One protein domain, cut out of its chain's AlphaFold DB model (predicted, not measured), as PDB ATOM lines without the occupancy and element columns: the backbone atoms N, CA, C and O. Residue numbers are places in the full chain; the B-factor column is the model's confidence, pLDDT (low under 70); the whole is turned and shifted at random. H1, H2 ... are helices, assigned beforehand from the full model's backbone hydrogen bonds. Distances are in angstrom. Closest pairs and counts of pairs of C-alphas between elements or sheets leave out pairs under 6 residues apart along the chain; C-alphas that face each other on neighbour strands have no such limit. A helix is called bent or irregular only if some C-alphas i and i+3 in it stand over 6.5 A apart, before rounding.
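AT A GLANCE: This is residues 197 to 274 and 319 to 352 of the 364 residues of an uncharacterized protein of Hyaloscypha hepaticicola (UniProt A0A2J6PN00). Three helices, H1, H4 and H5, make a small bundle with their centres in a triangle; H2 folds back from the end of H1 as a hairpin, and the short helix H3 packs on H1, apart from H5. The long helix H5 runs past the body, and its residues 342 to 352 stick out as a free arm that adds to the length. The printed part has 112 residues with five named helices, H1 to H5 in chain order, and no named strand; its class is all helix. It is compact, with a radius of gyration of the C-alphas of 15.2 A, and elongated, spanning 52 by 28 by 27 A.

IN THESE COORDINATES: H1 is residues 198 to 223, 38.1 A from first to last C-alpha, and begins with C-alpha 198 at (95.980, -42.541, 268.433). H2 is residues 225 to 237, 18.3 A long. H3, residues 247 to 254, is 9.4 A long and irregular, with C-alphas 249 and 252 7.0 A apart. H4 is residues 259 to 270, 16.4 A long, beginning with C-alpha 259 at (104.131, -49.424, 262.732). H5, residues 319 to 352, is the longest at 49.6 A and ends with C-alpha 352 at (81.484, -31.934, 263.158).

HOW THE PARTS SIT: H1 is the hub, touching the four other helices. With residues 217 to 221 it touches H2, closest at the C-alphas of Asn 221 and Ala 228, 5.0 A apart; the two form a helical hairpin at a shallow tilt of 30 degrees. With residues 207 to 211 it touches H3 at a steep tilt of 62 degrees, closest at the C-alphas of Gln 207 and Trp 247, 6.6 A. H1 and H4 run the same way at a shallow tilt of 23 degrees, closest at the C-alphas of Leu 206 and Pro 259, 5.3 A. H1 and H5 touch and run opposite ways at 32 degrees, a tilt only just shallow, closest at the C-alphas of Val 213 and Ile 326, 6.6 A. H4 and H5 touch and run opposite ways at a shallow tilt of 10 degrees, closest at the C-alphas of Leu 270 and Lys 323, 5.8 A. H2 also touches H4 at a steep tilt of 52 degrees, closest at the C-alphas of Leu 235 and Ala 269, 6.5 A. H3 and H5 are apart. In H1, H2, H4 and H5 every O i to N i+4 pair is within hydrogen-bond range; in H3 2 of 4 are.

THE WHOLE: The C-alphas of Glu 274 and Lys 352 are the two farthest apart, at 52.4 A. Residues 275 to 318 are cut out, and C-alphas 274 and 319 are 16.8 A apart across the cut. Of the links printed whole, none is long. Mean pLDDT of the printed part is 85.8; residues 272 to 274 are under 70.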
ATOM      1  N   ASP A 197      91.484 -41.611 268.975       84.25
ATOM      2  CA  ASP A 197      92.390 -42.432 269.774       84.25
ATOM      3  C   ASP A 197      93.588 -42.878 268.924       84.25
ATOM      4  O   ASP A 197      93.519 -43.816 268.127       84.25
ATOM      5  N   ILE A 198      94.727 -42.211 269.122       82.50
ATOM      6  CA  ILE A 198      95.980 -42.541 268.433       82.50
ATOM      7  C   ILE A 198      96.418 -43.983 268.700       82.50
ATOM      8  O   ILE A 198      96.982 -44.608 267.805       82.50
ATOM      9  N   ALA A 199      96.180 -44.541 269.890       84.44
ATOM     10  CA  ALA A 199      96.543 -45.925 270.171       84.44
ATOM     11  C   ALA A 199      95.674 -46.898 269.360       84.44
ATOM     12  O   ALA A 199      96.202 -47.850 268.777       84.44
ATOM     13  N   ALA A 200      94.370 -46.628 269.253       88.44
ATOM     14  CA  ALA A 200      93.472 -47.395 268.392       88.44
ATOM     15  C   ALA A 200      93.863 -47.283 266.910       88.44
ATOM     16  O   ALA A 200      93.951 -48.306 266.226       88.44
ATOM     17  N   ILE A 201      94.179 -46.074 266.429       89.56
ATOM     18  CA  ILE A 201      94.656 -45.853 265.057       89.56
ATOM     19  C   ILE A 201      95.947 -46.645 264.822       89.56
ATOM     20  O   ILE A 201      96.016 -47.433 263.888       89.56
ATOM     21  N   ARG A 202      96.945 -46.531 265.707       87.69
ATOM     22  CA  ARG A 202      98.209 -47.289 265.614       87.69
ATOM     23  C   ARG A 202      97.984 -48.790 265.496       87.69
ATOM     24  O   ARG A 202      98.609 -49.437 264.659       87.69
ATOM     25  N   LYS A 203      97.096 -49.338 266.326       89.88
ATOM     26  CA  LYS A 203      96.748 -50.761 266.306       89.88
ATOM     27  C   LYS A 203      96.113 -51.163 264.973       89.88
ATOM     28  O   LYS A 203      96.462 -52.212 264.440       89.88
ATOM     29  N   ASN A 204      95.213 -50.337 264.440       92.44
ATOM     30  CA  ASN A 204      94.582 -50.560 263.140       92.44
ATOM     31  C   ASN A 204      95.607 -50.520 261.993       92.44
ATOM     32  O   ASN A 204      95.602 -51.386 261.125       92.44
ATOM     33  N   GLU A 205      96.536 -49.563 262.009       90.75
ATOM     34  CA  GLU A 205      97.590 -49.485 260.991       90.75
ATOM     35  C   GLU A 205      98.542 -50.680 261.069       90.75
ATOM     36  O   GLU A 205      98.875 -51.276 260.048       90.75
ATOM     37  N   LEU A 206      98.917 -51.104 262.277       91.12
ATOM     38  CA  LEU A 206      99.735 -52.299 262.469       91.12
ATOM     39  C   LEU A 206      99.026 -53.572 261.978       91.12
ATOM     40  O   LEU A 206      99.661 -54.420 261.353       91.12
ATOM     41  N   GLN A 207      97.713 -53.684 262.206       94.19
ATOM     42  CA  GLN A 207      96.900 -54.770 261.659       94.19
ATOM     43  C   GLN A 207      96.955 -54.791 260.128       94.19
ATOM     44  O   GLN A 207      97.201 -55.846 259.550       94.19
ATOM     45  N   LYS A 208      96.783 -53.639 259.471       93.38
ATOM     46  CA  LYS A 208      96.812 -53.537 258.003       93.38
ATOM     47  C   LYS A 208      98.169 -53.929 257.424       93.38
ATOM     48  O   LYS A 208      98.227 -54.673 256.448       93.38
ATOM     49  N   LEU A 209      99.262 -53.501 258.061       91.69
ATOM     50  CA  LEU A 209     100.616 -53.922 257.686       91.69
ATOM     51  C   LEU A 209     100.814 -55.435 257.864       91.69
ATOM     52  O   LEU A 209     101.432 -56.084 257.022       91.69
ATOM     53  N   PHE A 210     100.285 -56.015 258.944       92.81
ATOM     54  CA  PHE A 210     100.334 -57.459 259.164       92.81
ATOM     55  C   PHE A 210      99.556 -58.235 258.101       92.81
ATOM     56  O   PHE A 210     100.087 -59.182 257.524       92.81
ATOM     57  N   GLU A 211      98.319 -57.831 257.827       92.75
ATOM     58  CA  GLU A 211      97.454 -58.475 256.840       92.75
ATOM     59  C   GLU A 211      98.063 -58.416 255.437       92.75
ATOM     60  O   GLU A 211      98.069 -59.428 254.742       92.75
ATOM     61  N   CYS A 212      98.680 -57.291 255.066       92.44
ATOM     62  CA  CYS A 212      99.426 -57.154 253.816       92.44
ATOM     63  C   CYS A 212     100.500 -58.244 253.657       92.44
ATOM     64  O   CYS A 212     100.530 -58.959 252.656       92.44
ATOM     65  N   VAL A 213     101.358 -58.426 254.669       92.31
ATOM     66  CA  VAL A 213     102.397 -59.472 254.638       92.31
ATOM     67  C   VAL A 213     101.776 -60.867 254.655       92.31
ATOM     68  O   VAL A 213     102.244 -61.759 253.950       92.31
ATOM     69  N   PHE A 214     100.712 -61.067 255.432       91.25
ATOM     70  CA  PHE A 214     100.015 -62.346 255.517       91.25
ATOM     71  C   PHE A 214      99.482 -62.801 254.153       91.25
ATOM     72  O   PHE A 214      99.739 -63.940 253.764       91.25
ATOM     73  N   TYR A 215      98.803 -61.921 253.412       90.69
ATOM     74  CA  TYR A 215      98.277 -62.246 252.085       90.69
ATOM     75  C   TYR A 215      99.395 -62.490 251.068       90.69
ATOM     76  O   TYR A 215      99.355 -63.495 250.364       90.69
ATOM     77  N   ARG A 216     100.463 -61.682 251.073       89.81
ATOM     78  CA  ARG A 216     101.624 -61.927 250.200       89.81
ATOM     79  C   ARG A 216     102.303 -63.268 250.468       89.81
ATOM     80  O   ARG A 216     102.699 -63.969 249.543       89.81
ATOM     81  N   LEU A 217     102.422 -63.668 251.732       88.69
ATOM     82  CA  LEU A 217     102.958 -64.986 252.083       88.69
ATOM     83  C   LEU A 217     102.023 -66.135 251.718       88.69
ATOM     84  O   LEU A 217     102.486 -67.274 251.639       88.69
ATOM     85  N   PHE A 218     100.730 -65.873 251.559       87.25
ATOM     86  CA  PHE A 218      99.783 -66.846 251.036       87.25
ATOM     87  C   PHE A 218      99.979 -67.018 249.522       87.25
ATOM     88  O   PHE A 218     100.213 -68.136 249.084       87.25
ATOM     89  N   GLU A 219     100.057 -65.920 248.763       87.19
ATOM     90  CA  GLU A 219     100.358 -65.935 247.318       87.19
ATOM     91  C   GLU A 219     101.688 -66.647 247.013       87.19
ATOM     92  O   GLU A 219     101.757 -67.554 246.187       87.19
ATOM     93  N   ILE A 220     102.755 -66.314 247.752       87.25
ATOM     94  CA  ILE A 220     104.057 -66.979 247.593       87.25
ATOM     95  C   ILE A 220     103.966 -68.466 247.939       87.25
ATOM     96  O   ILE A 220     104.708 -69.255 247.366       87.25
ATOM     97  N   ASN A 221     103.109 -68.871 248.880       85.75
ATOM     98  CA  ASN A 221     102.976 -70.273 249.278       85.75
ATOM     99  C   ASN A 221     102.370 -71.130 248.166       85.75
ATOM    100  O   ASN A 221     102.809 -72.267 248.004       85.75
ATOM    101  N   ASP A 222     101.417 -70.580 247.416       85.56
ATOM    102  CA  ASP A 222     100.781 -71.264 246.289       85.56
ATOM    103  C   ASP A 222     101.779 -71.500 245.142       85.56
ATOM    104  O   ASP A 222     101.747 -72.541 244.488       85.56
ATOM    105  N   GLU A 223     102.730 -70.582 244.948       85.88
ATOM    106  CA  GLU A 223     103.770 -70.694 243.915       85.88
ATOM    107  C   GLU A 223     105.051 -71.413 244.381       85.88
ATOM    108  O   GLU A 223     105.724 -72.091 243.606       85.88
ATOM    109  N   ASN A 224     105.460 -71.198 245.633       87.00
ATOM    110  CA  ASN A 224     106.718 -71.663 246.219       87.00
ATOM    111  C   ASN A 224     106.578 -71.857 247.742       87.00
ATOM    112  O   ASN A 224     107.043 -71.060 248.566       87.00
ATOM    113  N   GLU A 225     105.976 -72.986 248.121       89.81
ATOM    114  CA  GLU A 225     105.733 -73.376 249.514       89.81
ATOM    115  C   GLU A 225     107.012 -73.375 250.377       89.81
ATOM    116  O   GLU A 225     106.991 -72.979 251.548       89.81
ATOM    117  N   LYS A 226     108.154 -73.792 249.809       89.56
ATOM    118  CA  LYS A 226     109.441 -73.831 250.526       89.56
ATOM    119  C   LYS A 226     109.908 -72.428 250.910       89.56
ATOM    120  O   LYS A 226     110.301 -72.213 252.060       89.56
ATOM    121  N   LEU A 227     109.830 -71.476 249.980       87.12
ATOM    122  CA  LEU A 227     110.176 -70.080 250.237       87.12
ATOM    123  C   LEU A 227     109.224 -69.456 251.261       87.12
ATOM    124  O   LEU A 227     109.688 -68.843 252.222       87.12
ATOM    125  N   ALA A 228     107.912 -69.675 251.126       87.69
ATOM    126  CA  ALA A 228     106.932 -69.165 252.083       87.69
ATOM    127  C   ALA A 228     107.178 -69.695 253.506       87.69
ATOM    128  O   ALA A 228     107.189 -68.917 254.460       87.69
ATOM    129  N   LYS A 229     107.435 -71.002 253.669       90.94
ATOM    130  CA  LYS A 229     107.796 -71.597 254.971       90.94
ATOM    131  C   LYS A 229     109.075 -70.988 255.544       90.94
ATOM    132  O   LYS A 229     109.103 -70.653 256.726       90.94
ATOM    133  N   SER A 230     110.099 -70.804 254.710       89.44
ATOM    134  CA  SER A 230     111.356 -70.164 255.109       89.44
ATOM    135  C   SER A 230     111.125 -68.742 255.628       89.44
ATOM    136  O   SER A 230     111.556 -68.409 256.733       89.44
ATOM    137  N   ILE A 231     110.358 -67.925 254.895       88.25
ATOM    138  CA  ILE A 231     110.040 -66.556 255.316       88.25
ATOM    139  C   ILE A 231     109.230 -66.558 256.620       88.25
ATOM    140  O   ILE A 231     109.590 -65.842 257.552       88.25
ATOM    141  N   ARG A 232     108.190 -67.397 256.745       90.75
ATOM    142  CA  ARG A 232     107.386 -67.504 257.980       90.75
ATOM    143  C   ARG A 232     108.253 -67.811 259.202       90.75
ATOM    144  O   ARG A 232     108.072 -67.183 260.245       90.75
ATOM    145  N   GLU A 233     109.203 -68.736 259.081       90.12
ATOM    146  CA  GLU A 233     110.111 -69.077 260.179       90.12
ATOM    147  C   GLU A 233     111.089 -67.943 260.507       90.12
ATOM    148  O   GLU A 233     111.331 -67.674 261.684       90.12
ATOM    149  N   ILE A 234     111.602 -67.219 259.506       89.19
ATOM    150  CA  ILE A 234     112.437 -66.029 259.736       89.19
ATOM    151  C   ILE A 234     111.649 -64.957 260.504       89.19
ATOM    152  O   ILE A 234     112.124 -64.460 261.527       89.19
ATOM    153  N   LEU A 235     110.430 -64.632 260.062       89.62
ATOM    154  CA  LEU A 235     109.588 -63.612 260.696       89.62
ATOM    155  C   LEU A 235     109.206 -63.994 262.130       89.62
ATOM    156  O   LEU A 235     109.285 -63.167 263.042       89.62
ATOM    157  N   LYS A 236     108.885 -65.271 262.356       89.75
ATOM    158  CA  LYS A 236     108.596 -65.815 263.686       89.75
ATOM    159  C   LYS A 236     109.808 -65.727 264.617       89.75
ATOM    160  O   LYS A 236     109.655 -65.285 265.753       89.75
ATOM    161  N   LYS A 237     111.009 -66.090 264.143       88.06
ATOM    162  CA  LYS A 237     112.270 -65.970 264.905       88.06
ATOM    163  C   LYS A 237     112.604 -64.523 265.266       88.06
ATOM    164  O   LYS A 237     113.188 -64.277 266.314       88.06
ATOM    165  N   ARG A 238     112.225 -63.563 264.418       86.75
ATOM    166  CA  ARG A 238     112.404 -62.120 264.656       86.75
ATOM    167  C   ARG A 238     111.274 -61.491 265.483       86.75
ATOM    168  O   ARG A 238     111.267 -60.277 265.650       86.75
ATOM    169  N   HIS A 239     110.340 -62.293 266.003       87.12
ATOM    170  CA  HIS A 239     109.174 -61.837 266.766       87.12
ATOM    171  C   HIS A 239     108.248 -60.870 266.002       87.12
ATOM    172  O   HIS A 239     107.524 -60.093 266.616       87.12
ATOM    173  N   LEU A 240     108.210 -60.959 264.667       87.88
ATOM    174  CA  LEU A 240     107.356 -60.132 263.794       87.88
ATOM    175  C   LEU A 240     105.960 -60.734 263.576       87.88
ATOM    176  O   LEU A 240     105.209 -60.302 262.707       87.88
ATOM    177  N   GLY A 241     105.612 -61.742 264.373       88.88
ATOM    178  CA  GLY A 241     104.354 -62.468 264.292       88.88
ATOM    179  C   GLY A 241     104.510 -63.885 263.749       88.88
ATOM    180  O   GLY A 241     105.455 -64.244 263.049       88.88
ATOM    181  N   ASN A 242     103.547 -64.721 264.112       90.31
ATOM    182  CA  ASN A 242     103.359 -66.056 263.581       90.31
ATOM    183  C   ASN A 242     102.361 -65.997 262.419       90.31
ATOM    184  O   ASN A 242     101.147 -65.993 262.629       90.31
ATOM    185  N   PHE A 243     102.889 -66.007 261.199       89.81
ATOM    186  CA  PHE A 243     102.115 -65.952 259.955       89.81
ATOM    187  C   PHE A 243     101.416 -67.269 259.582       89.81
ATOM    188  O   PHE A 243     100.758 -67.344 258.552       89.81
ATOM    189  N   SER A 244     101.494 -68.301 260.428       85.44
ATOM    190  CA  SER A 244     100.556 -69.434 260.389       85.44
ATOM    191  C   SER A 244      99.229 -69.118 261.091       85.44
ATOM    192  O   SER A 244      98.311 -69.932 261.075       85.44
ATOM    193  N   LYS A 245      99.125 -67.960 261.753       88.38
ATOM    194  CA  LYS A 245      97.952 -67.512 262.506       88.38
ATOM    195  C   LYS A 245      97.475 -66.154 261.990       88.38
ATOM    196  O   LYS A 245      98.271 -65.335 261.541       88.38
ATOM    197  N   ARG A 246      96.170 -65.897 262.111       89.31
ATOM    198  CA  ARG A 246      95.565 -64.595 261.786       89.31
ATOM    199  C   ARG A 246      95.895 -63.532 262.841       89.31
ATOM    200  O   ARG A 246      96.356 -63.853 263.939       89.31
ATOM    201  N   TRP A 247      95.608 -62.272 262.514       90.75
ATOM    202  CA  TRP A 247      95.872 -61.111 263.367       90.75
ATOM    203  C   TRP A 247      95.408 -61.249 264.831       90.75
ATOM    204  O   TRP A 247      96.232 -60.985 265.705       90.75
ATOM    205  N   PRO A 248      94.190 -61.730 265.165       91.81
ATOM    206  CA  PRO A 248      93.736 -61.785 266.561       91.81
ATOM    207  C   PRO A 248      94.660 -62.576 267.499       91.81
ATOM    208  O   PRO A 248      94.794 -62.238 268.671       91.81
ATOM    209  N   LEU A 249      95.344 -63.598 266.975       89.69
ATOM    210  CA  LEU A 249      96.282 -64.430 267.734       89.69
ATOM    211  C   LEU A 249      97.700 -63.839 267.806       89.69
ATOM    212  O   LEU A 249      98.517 -64.313 268.592       89.69
ATOM    213  N   ASN A 250      97.998 -62.828 266.987       90.06
ATOM    214  CA  ASN A 250      99.273 -62.109 266.953       90.06
ATOM    215  C   ASN A 250      99.196 -60.734 267.630       90.06
ATOM    216  O   ASN A 250     100.214 -60.235 268.103       90.06
ATOM    217  N   ALA A 251      98.001 -60.147 267.729       88.94
ATOM    218  CA  ALA A 251      97.782 -58.792 268.222       88.94
ATOM    219  C   ALA A 251      98.409 -58.552 269.604       88.94
ATOM    220  O   ALA A 251      99.015 -57.512 269.833       88.94
ATOM    221  N   ALA A 252      98.322 -59.528 270.515       87.81
ATOM    222  CA  ALA A 252      98.911 -59.415 271.850       87.81
ATOM    223  C   ALA A 252     100.450 -59.403 271.834       87.81
ATOM    224  O   ALA A 252     101.057 -58.693 272.630       87.81
ATOM    225  N   ALA A 253     101.077 -60.160 270.930       85.81
ATOM    226  CA  ALA A 253     102.534 -60.211 270.788       85.81
ATOM    227  C   ALA A 253     103.091 -58.963 270.084       85.81
ATOM    228  O   ALA A 253     104.244 -58.596 270.293       85.81
ATOM    229  N   LEU A 254     102.264 -58.311 269.265       86.75
ATOM    230  CA  LEU A 254     102.635 -57.126 268.497       86.75
ATOM    231  C   LEU A 254     102.157 -55.810 269.132       86.75
ATOM    232  O   LEU A 254     102.448 -54.746 268.600       86.75
ATOM    233  N   LYS A 255     101.472 -55.850 270.282       83.06
ATOM    234  CA  LYS A 255     100.852 -54.670 270.917       83.06
ATOM    235  C   LYS A 255     101.833 -53.529 271.227       83.06
ATOM    236  O   LYS A 255     101.439 -52.370 271.198       83.06
ATOM    237  N   ASP A 256     103.088 -53.868 271.522       82.06
ATOM    238  CA  ASP A 256     104.128 -52.909 271.912       82.06
ATOM    239  C   ASP A 256     104.938 -52.405 270.701       82.06
ATOM    240  O   ASP A 256     105.792 -51.523 270.832       82.06
ATOM    241  N   TRP A 257     104.677 -52.948 269.506       83.88
ATOM    242  CA  TRP A 257     105.335 -52.526 268.278       83.88
ATOM    243  C   TRP A 257     104.688 -51.258 267.729       83.88
ATOM    244  O   TRP A 257     103.470 -51.152 267.600       83.88
ATOM    245  N   THR A 258     105.521 -50.301 267.325       83.38
ATOM    246  CA  THR A 258     105.057 -49.219 266.456       83.38
ATOM    247  C   THR A 258     104.999 -49.711 265.011       83.38
ATOM    248  O   THR A 258     105.806 -50.568 264.634       83.38
ATOM    249  N   PRO A 259     104.128 -49.134 264.163       83.56
ATOM    250  CA  PRO A 259     104.131 -49.424 262.732       83.56
ATOM    251  C   PRO A 259     105.520 -49.276 262.085       83.56
ATOM    252  O   PRO A 259     105.953 -50.171 261.366       83.56
ATOM    253  N   HIS A 260     106.288 -48.223 262.407       81.62
ATOM    254  CA  HIS A 260     107.666 -48.097 261.907       81.62
ATOM    255  C   HIS A 260     108.621 -49.154 262.469       81.62
ATOM    256  O   HIS A 260     109.489 -49.637 261.746       81.62
ATOM    257  N   GLY A 261     108.494 -49.512 263.750       79.94
ATOM    258  CA  GLY A 261     109.301 -50.576 264.343       79.94
ATOM    259  C   GLY A 261     109.073 -51.897 263.617       79.94
ATOM    260  O   GLY A 261     110.029 -52.589 263.280       79.94
ATOM    261  N   TYR A 262     107.811 -52.190 263.308       85.75
ATOM    262  CA  TYR A 262     107.402 -53.374 262.566       85.75
ATOM    263  C   TYR A 262     107.946 -53.370 261.131       85.75
ATOM    264  O   TYR A 262     108.565 -54.347 260.721       85.75
ATOM    265  N   LEU A 263     107.807 -52.258 260.401       82.69
ATOM    266  CA  LEU A 263     108.343 -52.092 259.040       82.69
ATOM    267  C   LEU A 263     109.863 -52.261 258.987       82.69
ATOM    268  O   LEU A 263     110.374 -53.016 258.164       82.69
ATOM    269  N   ARG A 264     110.591 -51.631 259.915       81.19
ATOM    270  CA  ARG A 264     112.045 -51.801 260.027       81.19
ATOM    271  C   ARG A 264     112.415 -53.246 260.357       81.19
ATOM    272  O   ARG A 264     113.392 -53.776 259.839       81.19
ATOM    273  N   GLY A 265     111.640 -53.890 261.227       82.88
ATOM    274  CA  GLY A 265     111.788 -55.309 261.527       82.88
ATOM    275  C   GLY A 265     111.629 -56.178 260.278       82.88
ATOM    276  O   GLY A 265     112.461 -57.052 260.043       82.88
ATOM    277  N   MET A 266     110.614 -55.894 259.457       87.00
ATOM    278  CA  MET A 266     110.371 -56.570 258.178       87.00
ATOM    279  C   MET A 266     111.514 -56.365 257.190       87.00
ATOM    280  O   MET A 266     112.020 -57.341 256.645       87.00
ATOM    281  N   GLU A 267     111.973 -55.129 257.005       83.94
ATOM    282  CA  GLU A 267     113.109 -54.812 256.135       83.94
ATOM    283  C   GLU A 267     114.364 -55.586 256.558       83.94
ATOM    284  O   GLU A 267     114.985 -56.255 255.733       83.94
ATOM    285  N   ASN A 268     114.674 -55.604 257.857       81.25
ATOM    286  CA  ASN A 268     115.809 -56.351 258.401       81.25
ATOM    287  C   ASN A 268     115.666 -57.874 258.257       81.25
ATOM    288  O   ASN A 268     116.665 -58.587 258.191       81.25
ATOM    289  N   ALA A 269     114.439 -58.395 258.286       85.06
ATOM    290  CA  ALA A 269     114.180 -59.827 258.194       85.06
ATOM    291  C   ALA A 269     114.174 -60.341 256.746       85.06
ATOM    292  O   ALA A 269     114.509 -61.502 256.511       85.06
ATOM    293  N   LEU A 270     113.769 -59.498 255.794       83.31
ATOM    294  CA  LEU A 270     113.565 -59.866 254.392       83.31
ATOM    295  C   LEU A 270     114.720 -59.436 253.472       83.31
ATOM    296  O   LEU A 270     114.850 -59.985 252.377       83.31
ATOM    297  N   SER A 271     115.582 -58.519 253.915       79.81
ATOM    298  CA  SER A 271     116.816 -58.164 253.202       79.81
ATOM    299  C   SER A 271     117.881 -59.270 253.313       79.81
ATOM    300  O   SER A 271     117.888 -60.051 254.267       79.81
ATOM    301  N   ALA A 272     118.769 -59.366 252.314       56.69
ATOM    302  CA  ALA A 272     119.828 -60.383 252.232       56.69
ATOM    303  C   ALA A 272     120.778 -60.362 253.460       56.69
ATOM    304  O   ALA A 272     120.931 -59.319 254.095       56.69
ATOM    305  N   PRO A 273     121.397 -61.499 253.839       53.00
ATOM    306  CA  PRO A 273     121.990 -61.664 255.164       53.00
ATOM    307  C   PRO A 273     123.380 -61.024 255.260       53.00
ATOM    308  O   PRO A 273     124.197 -61.206 254.361       53.00
ATOM    309  N   GLU A 274     123.698 -60.398 256.395       36.78
ATOM    310  CA  GLU A 274     125.079 -60.392 256.885       36.78
ATOM    311  C   GLU A 274     125.260 -61.466 257.973       36.78
ATOM    312  O   GLU A 274     124.298 -61.815 258.671       36.78
ATOM    313  N   ASP A 319     113.913 -65.534 244.348       79.88
ATOM    314  CA  ASP A 319     113.576 -65.588 245.782       79.88
ATOM    315  C   ASP A 319     113.759 -64.221 246.450       79.88
ATOM    316  O   ASP A 319     113.012 -63.867 247.365       79.88
ATOM    317  N   GLN A 320     114.759 -63.457 246.001       81.88
ATOM    318  CA  GLN A 320     115.003 -62.106 246.493       81.88
ATOM    319  C   GLN A 320     113.980 -61.127 245.910       81.88
ATOM    320  O   GLN A 320     113.412 -60.350 246.670       81.88
ATOM    321  N   GLU A 321     113.649 -61.251 244.621       82.62
ATOM    322  CA  GLU A 321     112.573 -60.480 243.977       82.62
ATOM    323  C   GLU A 321     111.240 -60.620 244.729       82.62
ATOM    324  O   GLU A 321     110.584 -59.624 245.024       82.62
ATOM    325  N   LYS A 322     110.867 -61.840 245.142       84.00
ATOM    326  CA  LYS A 322     109.639 -62.074 245.922       84.00
ATOM    327  C   LYS A 322     109.657 -61.413 247.301       84.00
ATOM    328  O   LYS A 322     108.620 -60.950 247.769       84.00
ATOM    329  N   LYS A 323     110.811 -61.359 247.968       84.31
ATOM    330  CA  LYS A 323     110.957 -60.655 249.256       84.31
ATOM    331  C   LYS A 323     110.913 -59.143 249.077       84.31
ATOM    332  O   LYS A 323     110.293 -58.455 249.882       84.31
ATOM    333  N   ASP A 324     111.532 -58.642 248.016       81.38
ATOM    334  CA  ASP A 324     111.524 -57.221 247.680       81.38
ATOM    335  C   ASP A 324     110.116 -56.742 247.322       81.38
ATOM    336  O   ASP A 324     109.704 -55.687 247.798       81.38
ATOM    337  N   ALA A 325     109.336 -57.567 246.618       83.31
ATOM    338  CA  ALA A 325     107.933 -57.297 246.318       83.31
ATOM    339  C   ALA A 325     107.062 -57.155 247.584       83.31
ATOM    340  O   ALA A 325     106.130 -56.351 247.604       83.31
ATOM    341  N   ILE A 326     107.364 -57.891 248.668       84.88
ATOM    342  CA  ILE A 326     106.690 -57.690 249.967       84.88
ATOM    343  C   ILE A 326     107.010 -56.292 250.516       84.88
ATOM    344  O   ILE A 326     106.117 -55.603 251.003       84.88
ATOM    345  N   LEU A 327     108.277 -55.873 250.456       84.56
ATOM    346  CA  LEU A 327     108.718 -54.581 250.988       84.56
ATOM    347  C   LEU A 327     108.191 -53.398 250.163       84.56
ATOM    348  O   LEU A 327     107.794 -52.390 250.740       84.56
ATOM    349  N   GLU A 328     108.149 -53.524 248.838       82.62
ATOM    350  CA  GLU A 328     107.550 -52.532 247.933       82.62
ATOM    351  C   GLU A 328     106.053 -52.369 248.172       82.62
ATOM    352  O   GLU A 328     105.560 -51.244 248.253       82.62
ATOM    353  N   GLU A 329     105.334 -53.472 248.372       82.94
ATOM    354  CA  GLU A 329     103.905 -53.414 248.671       82.94
ATOM    355  C   GLU A 329     103.630 -52.755 250.031       82.94
ATOM    356  O   GLU A 329     102.690 -51.972 250.166       82.94
ATOM    357  N   LEU A 330     104.479 -53.010 251.031       84.19
ATOM    358  CA  LEU A 330     104.404 -52.325 252.322       84.19
ATOM    359  C   LEU A 330     104.662 -50.819 252.198       84.19
ATOM    360  O   LEU A 330     103.986 -50.041 252.866       84.19
ATOM    361  N   GLU A 331     105.609 -50.396 251.358       80.56
ATOM    362  CA  GLU A 331     105.885 -48.973 251.115       80.56
ATOM    363  C   GLU A 331     104.695 -48.285 250.451       80.56
ATOM    364  O   GLU A 331     104.187 -47.286 250.969       80.56
ATOM    365  N   ARG A 332     104.164 -48.899 249.389       81.38
ATOM    366  CA  ARG A 332     102.954 -48.437 248.706       81.38
ATOM    367  C   ARG A 332     101.771 -48.321 249.667       81.38
ATOM    368  O   ARG A 332     101.042 -47.330 249.637       81.38
ATOM    369  N   LEU A 333     101.584 -49.319 250.535       85.50
ATOM    370  CA  LEU A 333     100.518 -49.316 251.530       85.50
ATOM    371  C   LEU A 333     100.695 -48.176 252.536       85.50
ATOM    372  O   LEU A 333      99.719 -47.509 252.857       85.50
ATOM    373  N   VAL A 334     101.907 -47.924 253.033       82.25
ATOM    374  CA  VAL A 334     102.152 -46.838 253.994       82.25
ATOM    375  C   VAL A 334     101.782 -45.478 253.407       82.25
ATOM    376  O   VAL A 334     101.070 -44.721 254.067       82.25
ATOM    377  N   ASP A 335     102.207 -45.182 252.181       78.44
ATOM    378  CA  ASP A 335     101.893 -43.905 251.533       78.44
ATOM    379  C   ASP A 335     100.386 -43.722 251.320       78.44
ATOM    380  O   ASP A 335      99.835 -42.665 251.635       78.44
ATOM    381  N   GLU A 336      99.698 -44.774 250.872       85.44
ATOM    382  CA  GLU A 336      98.243 -44.768 250.709       85.44
ATOM    383  C   GLU A 336      97.524 -44.556 252.049       85.44
ATOM    384  O   GLU A 336      96.643 -43.705 252.184       85.44
ATOM    385  N   ARG A 337      97.934 -45.293 253.088       86.31
ATOM    386  CA  ARG A 337      97.325 -45.209 254.421       86.31
ATOM    387  C   ARG A 337      97.509 -43.838 255.060       86.31
ATOM    388  O   ARG A 337      96.581 -43.366 255.713       86.31
ATOM    389  N   ARG A 338      98.665 -43.192 254.874       80.50
ATOM    390  CA  ARG A 338      98.931 -41.838 255.394       80.50
ATOM    391  C   ARG A 338      97.976 -40.805 254.804       80.50
ATOM    392  O   ARG A 338      97.358 -40.045 255.554       80.50
ATOM    393  N   ARG A 339      97.824 -40.812 253.479       82.62
ATOM    394  CA  ARG A 339      96.894 -39.920 252.776       82.62
ATOM    395  C   ARG A 339      95.456 -40.190 253.196       82.62
ATOM    396  O   ARG A 339      94.751 -39.253 253.571       82.62
ATOM    397  N   GLN A 340      95.043 -41.459 253.204       88.31
ATOM    398  CA  GLN A 340      93.674 -41.835 253.547       88.31
ATOM    399  C   GLN A 340      93.315 -41.449 254.985       88.31
ATOM    400  O   GLN A 340      92.292 -40.813 255.201       88.31
ATOM    401  N   LEU A 341      94.172 -41.757 255.965       88.50
ATOM    402  CA  LEU A 341      93.913 -41.402 257.362       88.50
ATOM    403  C   LEU A 341      93.761 -39.886 257.548       88.50
ATOM    404  O   LEU A 341      92.915 -39.434 258.315       88.50
ATOM    405  N   THR A 342      94.566 -39.096 256.840       86.19
ATOM    406  CA  THR A 342      94.476 -37.633 256.896       86.19
ATOM    407  C   THR A 342      93.148 -37.148 256.314       86.19
ATOM    408  O   THR A 342      92.490 -36.297 256.909       86.19
ATOM    409  N   ILE A 343      92.724 -37.709 255.177       88.56
ATOM    410  CA  ILE A 343      91.424 -37.410 254.562       88.56
ATOM    411  C   ILE A 343      90.278 -37.768 255.510       88.56
ATOM    412  O   ILE A 343      89.385 -36.943 255.705       88.56
ATOM    413  N   ASP A 344      90.319 -38.950 256.125       90.44
ATOM    414  CA  ASP A 344      89.288 -39.426 257.052       90.44
ATOM    415  C   ASP A 344      89.136 -38.464 258.242       90.44
ATOM    416  O   ASP A 344      88.030 -38.014 258.541       90.44
ATOM    417  N   LEU A 345      90.251 -38.066 258.865       88.56
ATOM    418  CA  LEU A 345      90.251 -37.150 260.011       88.56
ATOM    419  C   LEU A 345      89.745 -35.747 259.651       88.56
ATOM    420  O   LEU A 345      88.966 -35.160 260.404       88.56
ATOM    421  N   ILE A 346      90.150 -35.202 258.501       87.38
ATOM    422  CA  ILE A 346      89.662 -33.895 258.033       87.38
ATOM    423  C   ILE A 346      88.171 -33.963 257.689       87.38
ATOM    424  O   ILE A 346      87.427 -33.031 257.995       87.38
ATOM    425  N   THR A 347      87.720 -35.068 257.099       89.12
ATOM    426  CA  THR A 347      86.303 -35.290 256.789       89.12
ATOM    427  C   THR A 347      85.477 -35.336 258.068       89.12
ATOM    428  O   THR A 347      84.496 -34.604 258.179       89.12
ATOM    429  N   GLU A 348      85.906 -36.108 259.069       88.56
ATOM    430  CA  GLU A 348      85.233 -36.174 260.369       88.56
ATOM    431  C   GLU A 348      85.154 -34.793 261.033       88.56
ATOM    432  O   GLU A 348      84.100 -34.378 261.522       88.56
ATOM    433  N   ARG A 349      86.259 -34.040 261.005       87.94
ATOM    434  CA  ARG A 349      86.287 -32.661 261.492       87.94
ATOM    435  C   ARG A 349      85.273 -31.789 260.754       87.94
ATOM    436  O   ARG A 349      84.534 -31.053 261.400       87.94
ATOM    437  N   ASN A 350      85.226 -31.853 259.425       87.31
ATOM    438  CA  ASN A 350      84.312 -31.035 258.624       87.31
ATOM    439  C   ASN A 350      82.850 -31.380 258.900       87.31
ATOM    440  O   ASN A 350      82.040 -30.471 259.043       87.31
ATOM    441  N   MET A 351      82.530 -32.663 259.073       88.62
ATOM    442  CA  MET A 351      81.194 -33.096 259.484       88.62
ATOM    443  C   MET A 351      80.808 -32.536 260.858       88.62
ATOM    444  O   MET A 351      79.690 -32.053 261.028       88.62
ATOM    445  N   LYS A 352      81.728 -32.545 261.837       86.31
ATOM    446  CA  LYS A 352      81.484 -31.934 263.158       86.31
ATOM    447  C   LYS A 352      81.222 -30.433 263.044       86.31
ATOM    448  O   LYS A 352      80.278 -29.942 263.654       86.31
TER     449      LYS A 352